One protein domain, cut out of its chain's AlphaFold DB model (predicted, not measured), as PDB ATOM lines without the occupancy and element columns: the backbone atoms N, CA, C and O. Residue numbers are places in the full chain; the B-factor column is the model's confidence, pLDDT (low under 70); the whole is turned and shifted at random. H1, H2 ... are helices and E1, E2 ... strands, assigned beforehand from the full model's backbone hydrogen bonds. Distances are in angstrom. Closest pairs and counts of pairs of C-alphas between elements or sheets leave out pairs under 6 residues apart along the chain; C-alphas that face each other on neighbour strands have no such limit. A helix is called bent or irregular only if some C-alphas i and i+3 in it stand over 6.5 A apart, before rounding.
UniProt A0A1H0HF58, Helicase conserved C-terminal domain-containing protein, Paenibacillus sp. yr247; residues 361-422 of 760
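AT A GLANCE: This is residues 361 to 422 of the 760 residues of the protein "Helicase conserved C-terminal domain-containing protein" of Paenibacillus sp. yr247 (UniProt A0A1H0HF58). A short ribbon of two strands, the hairpin E1 and E2, runs lengthwise along a helical hairpin made by the long helix H1 and the shorter helix H2; E2 is on the side of H1 and E1 on the side of H2. Seen end on, H1, H2 and the ribbon make a triangle, and the four elements run roughly along one long axis, with H1 reaching almost from end to end. The printed part has 62 residues, with two named helices and then two named strands in the order H1, H2, E1, E2; the sheet, E1 - E2, is antiparallel and the class is mixed, helices and strands. The whole is compact, with a radius of gyration of the C-alphas of 11.4 A, and its outline is a rod of 34 by 16 by 16 A.

HOW THE PARTS SIT: Strands E1, residues 408 to 412, and E2, residues 417 to 421, form a hairpin and are antiparallel neighbours, with 164 degrees between their directions. N 410 and O 419 are 2.8 A apart and N 419 and O 410 are 2.9 A apart, both within hydrogen-bond range. C-alphas 409 and 420 face each other at 4.3 A. Helix H1, residues 361 to 384, comes closest to E2 at the C-alphas of Phe 369 and Ala 421, 5.7 A apart. Helix H2, residues 389 to 402, comes closest to E1 at the C-alphas of Tyr 400 and Ala 408, 6.1 A apart. H1 and H2 form a helical hairpin and touch, the closest C-alphas being those of Cys 377 and Val 389, 6.0 A apart. They run opposite ways at a shallow tilt of 4 degrees. In H1 every O i to N i+4 pair is within hydrogen-bond range, in H2 7 of 10.

IN THESE COORDINATES: E1 measures 13.0 A from C-alpha 408 to C-alpha 412, and E2 13.9 A from C-alpha 417 to C-alpha 421, which is at (3.894, 19.760, 34.781). H1 begins with C-alpha 361 at (11.374, 10.958, 38.349) and is 34.6 A long from first to last C-alpha. H2 begins with C-alpha 389 at (0.391, 27.107, 18.838) and is 21.7 A long. H2 is irregular, but only just: C-alphas 391 and 394 are 6.9 A apart.

THE WHOLE: The two C-alphas farthest apart are those of Glu 361 and Gly 385, at 35.0 A, while the first and last printed C-alphas, those of Glu 361 and Pro 422, are 10.9 A apart. The printed part has no cut, and the links H1 to H2, H2 to E1 and E1 to E2 are tight. The mean pLDDT of the printed part is 86.3; residues 384 to 388 and 414 to 415 are under 70.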
ATOM      1  N   GLU A 361      12.602  10.189  38.095       93.31
ATOM      2  CA  GLU A 361      11.374  10.958  38.349       93.31
ATOM      3  C   GLU A 361      11.231  12.128  37.367       93.31
ATOM      4  O   GLU A 361      10.211  12.268  36.695       93.31
ATOM      5  N   HIS A 362      12.297  12.915  37.202       94.50
ATOM      6  CA  HIS A 362      12.331  14.030  36.255       94.50
ATOM      7  C   HIS A 362      12.074  13.569  34.820       94.50
ATOM      8  O   HIS A 362      11.315  14.207  34.095       94.50
ATOM      9  N   LYS A 363      12.642  12.426  34.422       94.75
ATOM     10  CA  LYS A 363      12.430  11.821  33.106       94.75
ATOM     11  C   LYS A 363      10.970  11.434  32.885       94.75
ATOM     12  O   LYS A 363      10.435  11.720  31.815       94.75
ATOM     13  N   ALA A 364      10.342  10.783  33.865       94.62
ATOM     14  CA  ALA A 364       8.951  10.347  33.765       94.62
ATOM     15  C   ALA A 364       8.008  11.546  33.587       94.62
ATOM     16  O   ALA A 364       7.226  11.586  32.635       94.62
ATOM     17  N   GLU A 365       8.161  12.565  34.432       95.69
ATOM     18  CA  GLU A 365       7.348  13.779  34.363       95.69
ATOM     19  C   GLU A 365       7.613  14.583  33.087       95.69
ATOM     20  O   GLU A 365       6.689  15.113  32.468       95.69
ATOM     21  N   TYR A 366       8.872  14.650  32.643       95.25
ATOM     22  CA  TYR A 366       9.223  15.290  31.380       95.25
ATOM     23  C   TYR A 366       8.525  14.620  30.200       95.25
ATOM     24  O   TYR A 366       7.957  15.306  29.352       95.25
ATOM     25  N   GLN A 367       8.571  13.287  30.131       94.69
ATOM     26  CA  GLN A 367       7.959  12.523  29.047       94.69
ATOM     27  C   GLN A 367       6.442  12.694  29.033       94.69
ATOM     28  O   GLN A 367       5.872  12.900  27.962       94.69
ATOM     29  N   HIS A 368       5.805  12.661  30.206       94.00
ATOM     30  CA  HIS A 368       4.375  12.907  30.333       94.00
ATOM     31  C   HIS A 368       4.000  14.301  29.810       94.00
ATOM     32  O   HIS A 368       3.230  14.409  28.854       94.00
ATOM     33  N   PHE A 369       4.638  15.349  30.343       95.25
ATOM     34  CA  PHE A 369       4.400  16.734  29.933       95.25
ATOM     35  C   PHE A 369       4.673  16.966  28.442       95.25
ATOM     36  O   PHE A 369       3.889  17.612  27.747       95.25
ATOM     37  N   HIS A 370       5.787  16.437  27.933       94.19
ATOM     38  CA  HIS A 370       6.160  16.561  26.531       94.19
ATOM     39  C   HIS A 370       5.098  15.950  25.611       94.19
ATOM     40  O   HIS A 370       4.703  16.587  24.632       94.19
ATOM     41  N   ASN A 371       4.663  14.721  25.903       93.31
ATOM     42  CA  ASN A 371       3.726  13.988  25.056       93.31
ATOM     43  C   ASN A 371       2.340  14.630  25.084       93.31
ATOM     44  O   ASN A 371       1.775  14.877  24.021       93.31
ATOM     45  N   GLU A 372       1.848  14.999  26.268       92.88
ATOM     46  CA  GLU A 372       0.569  15.695  26.401       92.88
ATOM     47  C   GLU A 372       0.591  17.034  25.651       92.88
ATOM     48  O   GLU A 372      -0.264  17.292  24.803       92.88
ATOM     49  N   LEU A 373       1.608  17.874  25.886       91.44
ATOM     50  CA  LEU A 373       1.707  19.175  25.226       91.44
ATOM     51  C   LEU A 373       1.805  19.036  23.702       91.44
ATOM     52  O   LEU A 373       1.260  19.858  22.963       91.44
ATOM     53  N   HIS A 374       2.499  18.005  23.229       90.88
ATOM     54  CA  HIS A 374       2.614  17.707  21.812       90.88
ATOM     55  C   HIS A 374       1.260  17.318  21.204       90.88
ATOM     56  O   HIS A 374       0.866  17.878  20.181       90.88
ATOM     57  N   GLU A 375       0.544  16.381  21.829       90.06
ATOM     58  CA  GLU A 375      -0.775  15.926  21.378       90.06
ATOM     59  C   GLU A 375      -1.772  17.085  21.309       90.06
ATOM     60  O   GLU A 375      -2.448  17.248  20.291       90.06
ATOM     61  N   ARG A 376      -1.801  17.954  22.329       87.31
ATOM     62  CA  ARG A 376      -2.661  19.148  22.334       87.31
ATOM     63  C   ARG A 376      -2.288  20.144  21.241       87.31
ATOM     64  O   ARG A 376      -3.164  20.616  20.517       87.31
ATOM     65  N   CYS A 377      -0.996  20.427  21.062       87.50
ATOM     66  CA  CYS A 377      -0.534  21.286  19.970       87.50
ATOM     67  C   CYS A 377      -0.962  20.742  18.596       87.50
ATOM     68  O   CYS A 377      -1.436  21.506  17.753       87.50
ATOM     69  N   ALA A 378      -0.823  19.431  18.379       86.56
ATOM     70  CA  ALA A 378      -1.203  18.776  17.132       86.56
ATOM     71  C   ALA A 378      -2.718  18.844  16.881       86.56
ATOM     72  O   ALA A 378      -3.136  19.187  15.775       86.56
ATOM     73  N   GLN A 379      -3.535  18.590  17.910       85.38
ATOM     74  CA  GLN A 379      -4.997  18.669  17.835       85.38
ATOM     75  C   GLN A 379      -5.474  20.080  17.453       85.38
ATOM     76  O   GLN A 379      -6.192  20.233  16.466       85.38
ATOM     77  N   ILE A 380      -5.015  21.116  18.167       81.56
ATOM     78  CA  ILE A 380      -5.428  22.513  17.928       81.56
ATOM     79  C   ILE A 380      -4.945  23.010  16.557       81.56
ATOM     80  O   ILE A 380      -5.654  23.733  15.851       81.56
ATOM     81  N   SER A 381      -3.730  22.619  16.157       81.38
ATOM     82  CA  SER A 381      -3.179  22.976  14.847       81.38
ATOM     83  C   SER A 381      -3.997  22.380  13.700       81.38
ATOM     84  O   SER A 381      -4.122  23.029  12.662       81.38
ATOM     85  N   ALA A 382      -4.546  21.174  13.875       79.69
ATOM     86  CA  ALA A 382      -5.381  20.515  12.877       79.69
ATOM     87  C   ALA A 382      -6.811  21.085  12.824       79.69
ATOM     88  O   ALA A 382      -7.393  21.148  11.744       79.69
ATOM     89  N   SER A 383      -7.377  21.509  13.960       72.94
ATOM     90  CA  SER A 383      -8.773  21.963  14.041       72.94
ATOM     91  C   SER A 383      -8.986  23.428  13.658       72.94
ATOM     92  O   SER A 383      -9.995  23.753  13.037       72.94
ATOM     93  N   SER A 384      -8.067  24.318  14.042       61.56
ATOM     94  CA  SER A 384      -8.348  25.765  14.070       61.56
ATOM     95  C   SER A 384      -7.385  26.603  13.225       61.56
ATOM     96  O   SER A 384      -7.552  27.816  13.139       61.56
ATOM     97  N   GLY A 385      -6.347  25.995  12.629       58.25
ATOM     98  CA  GLY A 385      -5.313  26.719  11.872       58.25
ATOM     99  C   GLY A 385      -4.618  27.827  12.680       58.25
ATOM    100  O   GLY A 385      -4.043  28.748  12.098       58.25
ATOM    101  N   ALA A 386      -4.704  27.773  14.016       59.78
ATOM    102  CA  ALA A 386      -4.303  28.854  14.901       59.78
ATOM    103  C   ALA A 386      -2.796  29.112  14.778       59.78
ATOM    104  O   ALA A 386      -1.953  28.299  15.177       59.78
ATOM    105  N   ALA A 387      -2.449  30.265  14.206       57.78
ATOM    106  CA  ALA A 387      -1.067  30.677  14.041       57.78
ATOM    107  C   ALA A 387      -0.398  30.814  15.420       57.78
ATOM    108  O   ALA A 387      -0.832  31.592  16.265       57.78
ATOM    109  N   GLY A 388       0.688  30.068  15.644       67.62
ATOM    110  CA  GLY A 388       1.539  30.236  16.825       67.62
ATOM    111  C   GLY A 388       1.364  29.220  17.956       67.62
ATOM    112  O   GLY A 388       2.089  29.335  18.942       67.62
ATOM    113  N   VAL A 389       0.517  28.191  17.830       76.75
ATOM    114  CA  VAL A 389       0.391  27.107  18.838       76.75
ATOM    115  C   VAL A 389       1.750  26.449  19.135       76.75
ATOM    116  O   VAL A 389       2.182  26.371  20.284       76.75
ATOM    117  N   TRP A 390       2.500  26.108  18.085       84.12
ATOM    118  CA  TRP A 390       3.832  25.503  18.192       84.12
ATOM    119  C   TRP A 390       4.914  26.427  18.773       84.12
ATOM    120  O   TRP A 390       5.957  25.947  19.214       84.12
ATOM    121  N   SER A 391       4.683  27.746  18.831       84.88
ATOM    122  CA  SER A 391       5.682  28.698  19.343       84.88
ATOM    123  C   SER A 391       5.980  28.511  20.835       84.88
ATOM    124  O   SER A 391       7.088  28.812  21.282       84.88
ATOM    125  N   LYS A 392       5.016  27.977  21.602       86.75
ATOM    126  CA  LYS A 392       5.152  27.726  23.045       86.75
ATOM    127  C   LYS A 392       5.732  26.345  23.360       86.75
ATOM    128  O   LYS A 392       6.238  26.150  24.463       86.75
ATOM    129  N   PHE A 393       5.704  25.411  22.411       90.81
ATOM    130  CA  PHE A 393       6.089  24.015  22.624       90.81
ATOM    131  C   PHE A 393       7.582  23.851  22.963       90.81
ATOM    132  O   PHE A 393       7.923  23.374  24.048       90.81
ATOM    133  N   ASN A 394       8.481  24.312  22.082       90.19
ATOM    134  CA  ASN A 394       9.930  24.162  22.286       90.19
ATOM    135  C   ASN A 394      10.430  24.894  23.545       90.19
ATOM    136  O   ASN A 394      11.123  24.264  24.343       90.19
ATOM    137  N   PRO A 395      10.075  26.175  23.796       90.94
ATOM    138  CA  PRO A 395      10.494  26.848  25.022       90.94
ATOM    139  C   PRO A 395      10.039  26.122  26.285       90.94
ATOM    140  O   PRO A 395      10.834  25.962  27.204       90.94
ATOM    141  N   SER A 396       8.789  25.662  26.341       92.44
ATOM    142  CA  SER A 396       8.242  25.068  27.567       92.44
ATOM    143  C   SER A 396       8.869  23.710  27.866       92.44
ATOM    144  O   SER A 396       9.251  23.442  28.999       92.44
ATOM    145  N   THR A 397       9.042  22.872  26.844       94.06
ATOM    146  CA  THR A 397       9.671  21.553  27.000       94.06
ATOM    147  C   THR A 397      11.160  21.670  27.312       94.06
ATOM    148  O   THR A 397      11.622  21.013  28.232       94.06
ATOM    149  N   ILE A 398      11.925  22.526  26.625       94.56
ATOM    150  CA  ILE A 398      13.352  22.725  26.941       94.56
ATOM    151  C   ILE A 398      13.523  23.212  28.384       94.56
ATOM    152  O   ILE A 398      14.340  22.658  29.116       94.56
ATOM    153  N   ASN A 399      12.728  24.201  28.807       94.88
ATOM    154  CA  ASN A 399      12.852  24.754  30.152       94.88
ATOM    155  C   ASN A 399      12.312  23.821  31.233       94.88
ATOM    156  O   ASN A 399      12.892  23.816  32.302       94.88
ATOM    157  N   TYR A 400      11.307  22.976  30.992       95.38
ATOM    158  CA  TYR A 400      10.954  21.956  31.990       95.38
ATOM    159  C   TYR A 400      12.086  20.928  32.192       95.38
ATOM    160  O   TYR A 400      12.281  20.390  33.282       95.38
ATOM    161  N   GLY A 401      12.900  20.705  31.155       94.06
ATOM    162  CA  GLY A 401      14.132  19.928  31.266       94.06
ATOM    163  C   GLY A 401      15.224  20.600  32.109       94.06
ATOM    164  O   GLY A 401      15.926  19.905  32.826       94.06
ATOM    165  N   ASP A 402      15.378  21.926  32.057       95.00
ATOM    166  CA  ASP A 402      16.467  22.646  32.754       95.00
ATOM    167  C   ASP A 402      16.036  23.391  34.035       95.00
ATOM    168  O   ASP A 402      16.886  23.849  34.793       95.00
ATOM    169  N   ARG A 403      14.728  23.572  34.242       93.44
ATOM    170  CA  ARG A 403      14.078  24.282  35.355       93.44
ATOM    171  C   ARG A 403      12.866  23.505  35.891       93.44
ATOM    172  O   ARG A 403      11.773  24.070  36.001       93.44
ATOM    173  N   PRO A 404      13.011  22.211  36.233       93.00
ATOM    174  CA  PRO A 404      11.901  21.454  36.807       93.00
ATOM    175  C   PRO A 404      11.449  22.012  38.173       93.00
ATOM    176  O   PRO A 404      10.313  21.793  38.581       93.00
ATOM    177  N   ASP A 405      12.294  22.817  38.831       90.88
ATOM    178  CA  ASP A 405      12.005  23.567  40.062       90.88
ATOM    179  C   ASP A 405      10.928  24.648  39.916       90.88
ATOM    180  O   ASP A 405      10.376  25.104  40.917       90.88
ATOM    181  N   LEU A 406      10.606  25.060  38.689       90.69
ATOM    182  CA  LEU A 406       9.495  25.974  38.412       90.69
ATOM    183  C   LEU A 406       8.207  25.245  38.012       90.69
ATOM    184  O   LEU A 406       7.158  25.882  37.904       90.69
ATOM    185  N   GLY A 407       8.278  23.934  37.768       91.75
ATOM    186  CA  GLY A 407       7.235  23.211  37.051       91.75
ATOM    187  C   GLY A 407       7.041  23.750  35.630       91.75
ATOM    188  O   GLY A 407       7.890  24.455  35.077       91.75
ATOM    189  N   ALA A 408       5.898  23.442  35.023       92.31
ATOM    190  CA  ALA A 408       5.509  24.039  33.749       92.31
ATOM    191  C   ALA A 408       4.013  24.347  33.716       92.31
ATOM    192  O   ALA A 408       3.196  23.610  34.261       92.31
ATOM    193  N   ARG A 409       3.640  25.435  33.040       92.56
ATOM    194  CA  ARG A 409       2.242  25.772  32.754       92.56
ATOM    195  C   ARG A 409       2.156  26.486  31.412       92.56
ATOM    196  O   ARG A 409       2.672  27.592  31.262       92.56
ATOM    197  N   VAL A 410       1.484  25.871  30.450       88.88
ATOM    198  CA  VAL A 410       1.359  26.360  29.076       88.88
ATOM    199  C   VAL A 410      -0.110  26.524  28.740       88.88
ATOM    200  O   VAL A 410      -0.877  25.578  28.855       88.88
ATOM    201  N   VAL A 411      -0.490  27.726  28.312       87.69
ATOM    202  CA  VAL A 411      -1.850  28.027  27.849       87.69
ATOM    203  C   VAL A 411      -1.878  27.987  26.319       87.69
ATOM    204  O   VAL A 411      -1.091  28.697  25.680       87.69
ATOM    205  N   LEU A 412      -2.757  27.177  25.736       82.38
ATOM    206  CA  LEU A 412      -2.911  26.938  24.301       82.38
ATOM    207  C   LEU A 412      -4.299  27.378  23.807       82.38
ATOM    208  O   LEU A 412      -5.283  27.291  24.538       82.38
ATOM    209  N   GLY A 413      -4.360  27.819  22.545       70.38
ATOM    210  CA  GLY A 413      -5.599  28.254  21.889       70.38
ATOM    211  C   GLY A 413      -6.218  29.530  22.476       70.38
ATOM    212  O   GLY A 413      -5.740  30.072  23.474       70.38
ATOM    213  N   ASP A 414      -7.288  30.003  21.836       67.31
ATOM    214  CA  ASP A 414      -8.092  31.133  22.329       67.31
ATOM    215  C   ASP A 414      -9.009  30.709  23.489       67.31
ATOM    216  O   ASP A 414      -9.315  31.513  24.368       67.31
ATOM    217  N   ASP A 415      -9.360  29.419  23.544       67.38
ATOM    218  CA  ASP A 415     -10.187  28.809  24.594       67.38
ATOM    219  C   ASP A 415      -9.438  28.626  25.930       67.38
ATOM    220  O   ASP A 415     -10.039  28.281  26.948       67.38
ATOM    221  N   GLY A 416      -8.124  28.878  25.949       71.62
ATOM    222  CA  GLY A 416      -7.323  28.905  27.171       71.62
ATOM    223  C   GLY A 416      -7.016  27.532  27.776       71.62
ATOM    224  O   GLY A 416      -6.850  27.442  28.994       71.62
ATOM    225  N   GLU A 417      -6.917  26.474  26.964       79.50
ATOM    226  CA  GLU A 417      -6.561  25.127  27.431       79.50
ATOM    227  C   GLU A 417      -5.177  25.134  28.095       79.50
ATOM    228  O   GLU A 417      -4.237  25.748  27.589       79.50
ATOM    229  N   VAL A 418      -5.039  24.474  29.247       87.00
ATOM    230  CA  VAL A 418      -3.807  24.509  30.044       87.00
ATOM    231  C   VAL A 418      -3.191  23.122  30.126       87.00
ATOM    232  O   VAL A 418      -3.821  22.204  30.637       87.00
ATOM    233  N   VAL A 419      -1.933  23.007  29.705       90.44
ATOM    234  CA  VAL A 419      -1.086  21.832  29.946       90.44
ATOM    235  C   VAL A 419      -0.035  22.209  30.983       90.44
ATOM    236  O   VAL A 419       0.597  23.265  30.874       90.44
ATOM    237  N   SER A 420       0.157  21.379  32.003       92.44
ATOM    238  CA  SER A 420       1.068  21.680  33.110       92.44
ATOM    239  C   SER A 420       1.903  20.482  33.525       92.44
ATOM    240  O   SER A 420       1.496  19.347  33.323       92.44
ATOM    241  N   ALA A 421       3.039  20.755  34.156       93.25
ATOM    242  CA  ALA A 421       3.894  19.760  34.781       93.25
ATOM    243  C   ALA A 421       4.171  20.155  36.240       93.25
ATOM    244  O   ALA A 421       4.240  21.361  36.528       93.25
ATOM    245  N   PRO A 422       4.312  19.181  37.153       93.12
ATOM    246  CA  PRO A 422       4.534  19.458  38.566       93.12
ATOM    247  C   PRO A 422       5.880  20.146  38.808       93.12
ATOM    248  O   PRO A 422       6.813  20.047  38.013       93.12
TER     249      PRO A 422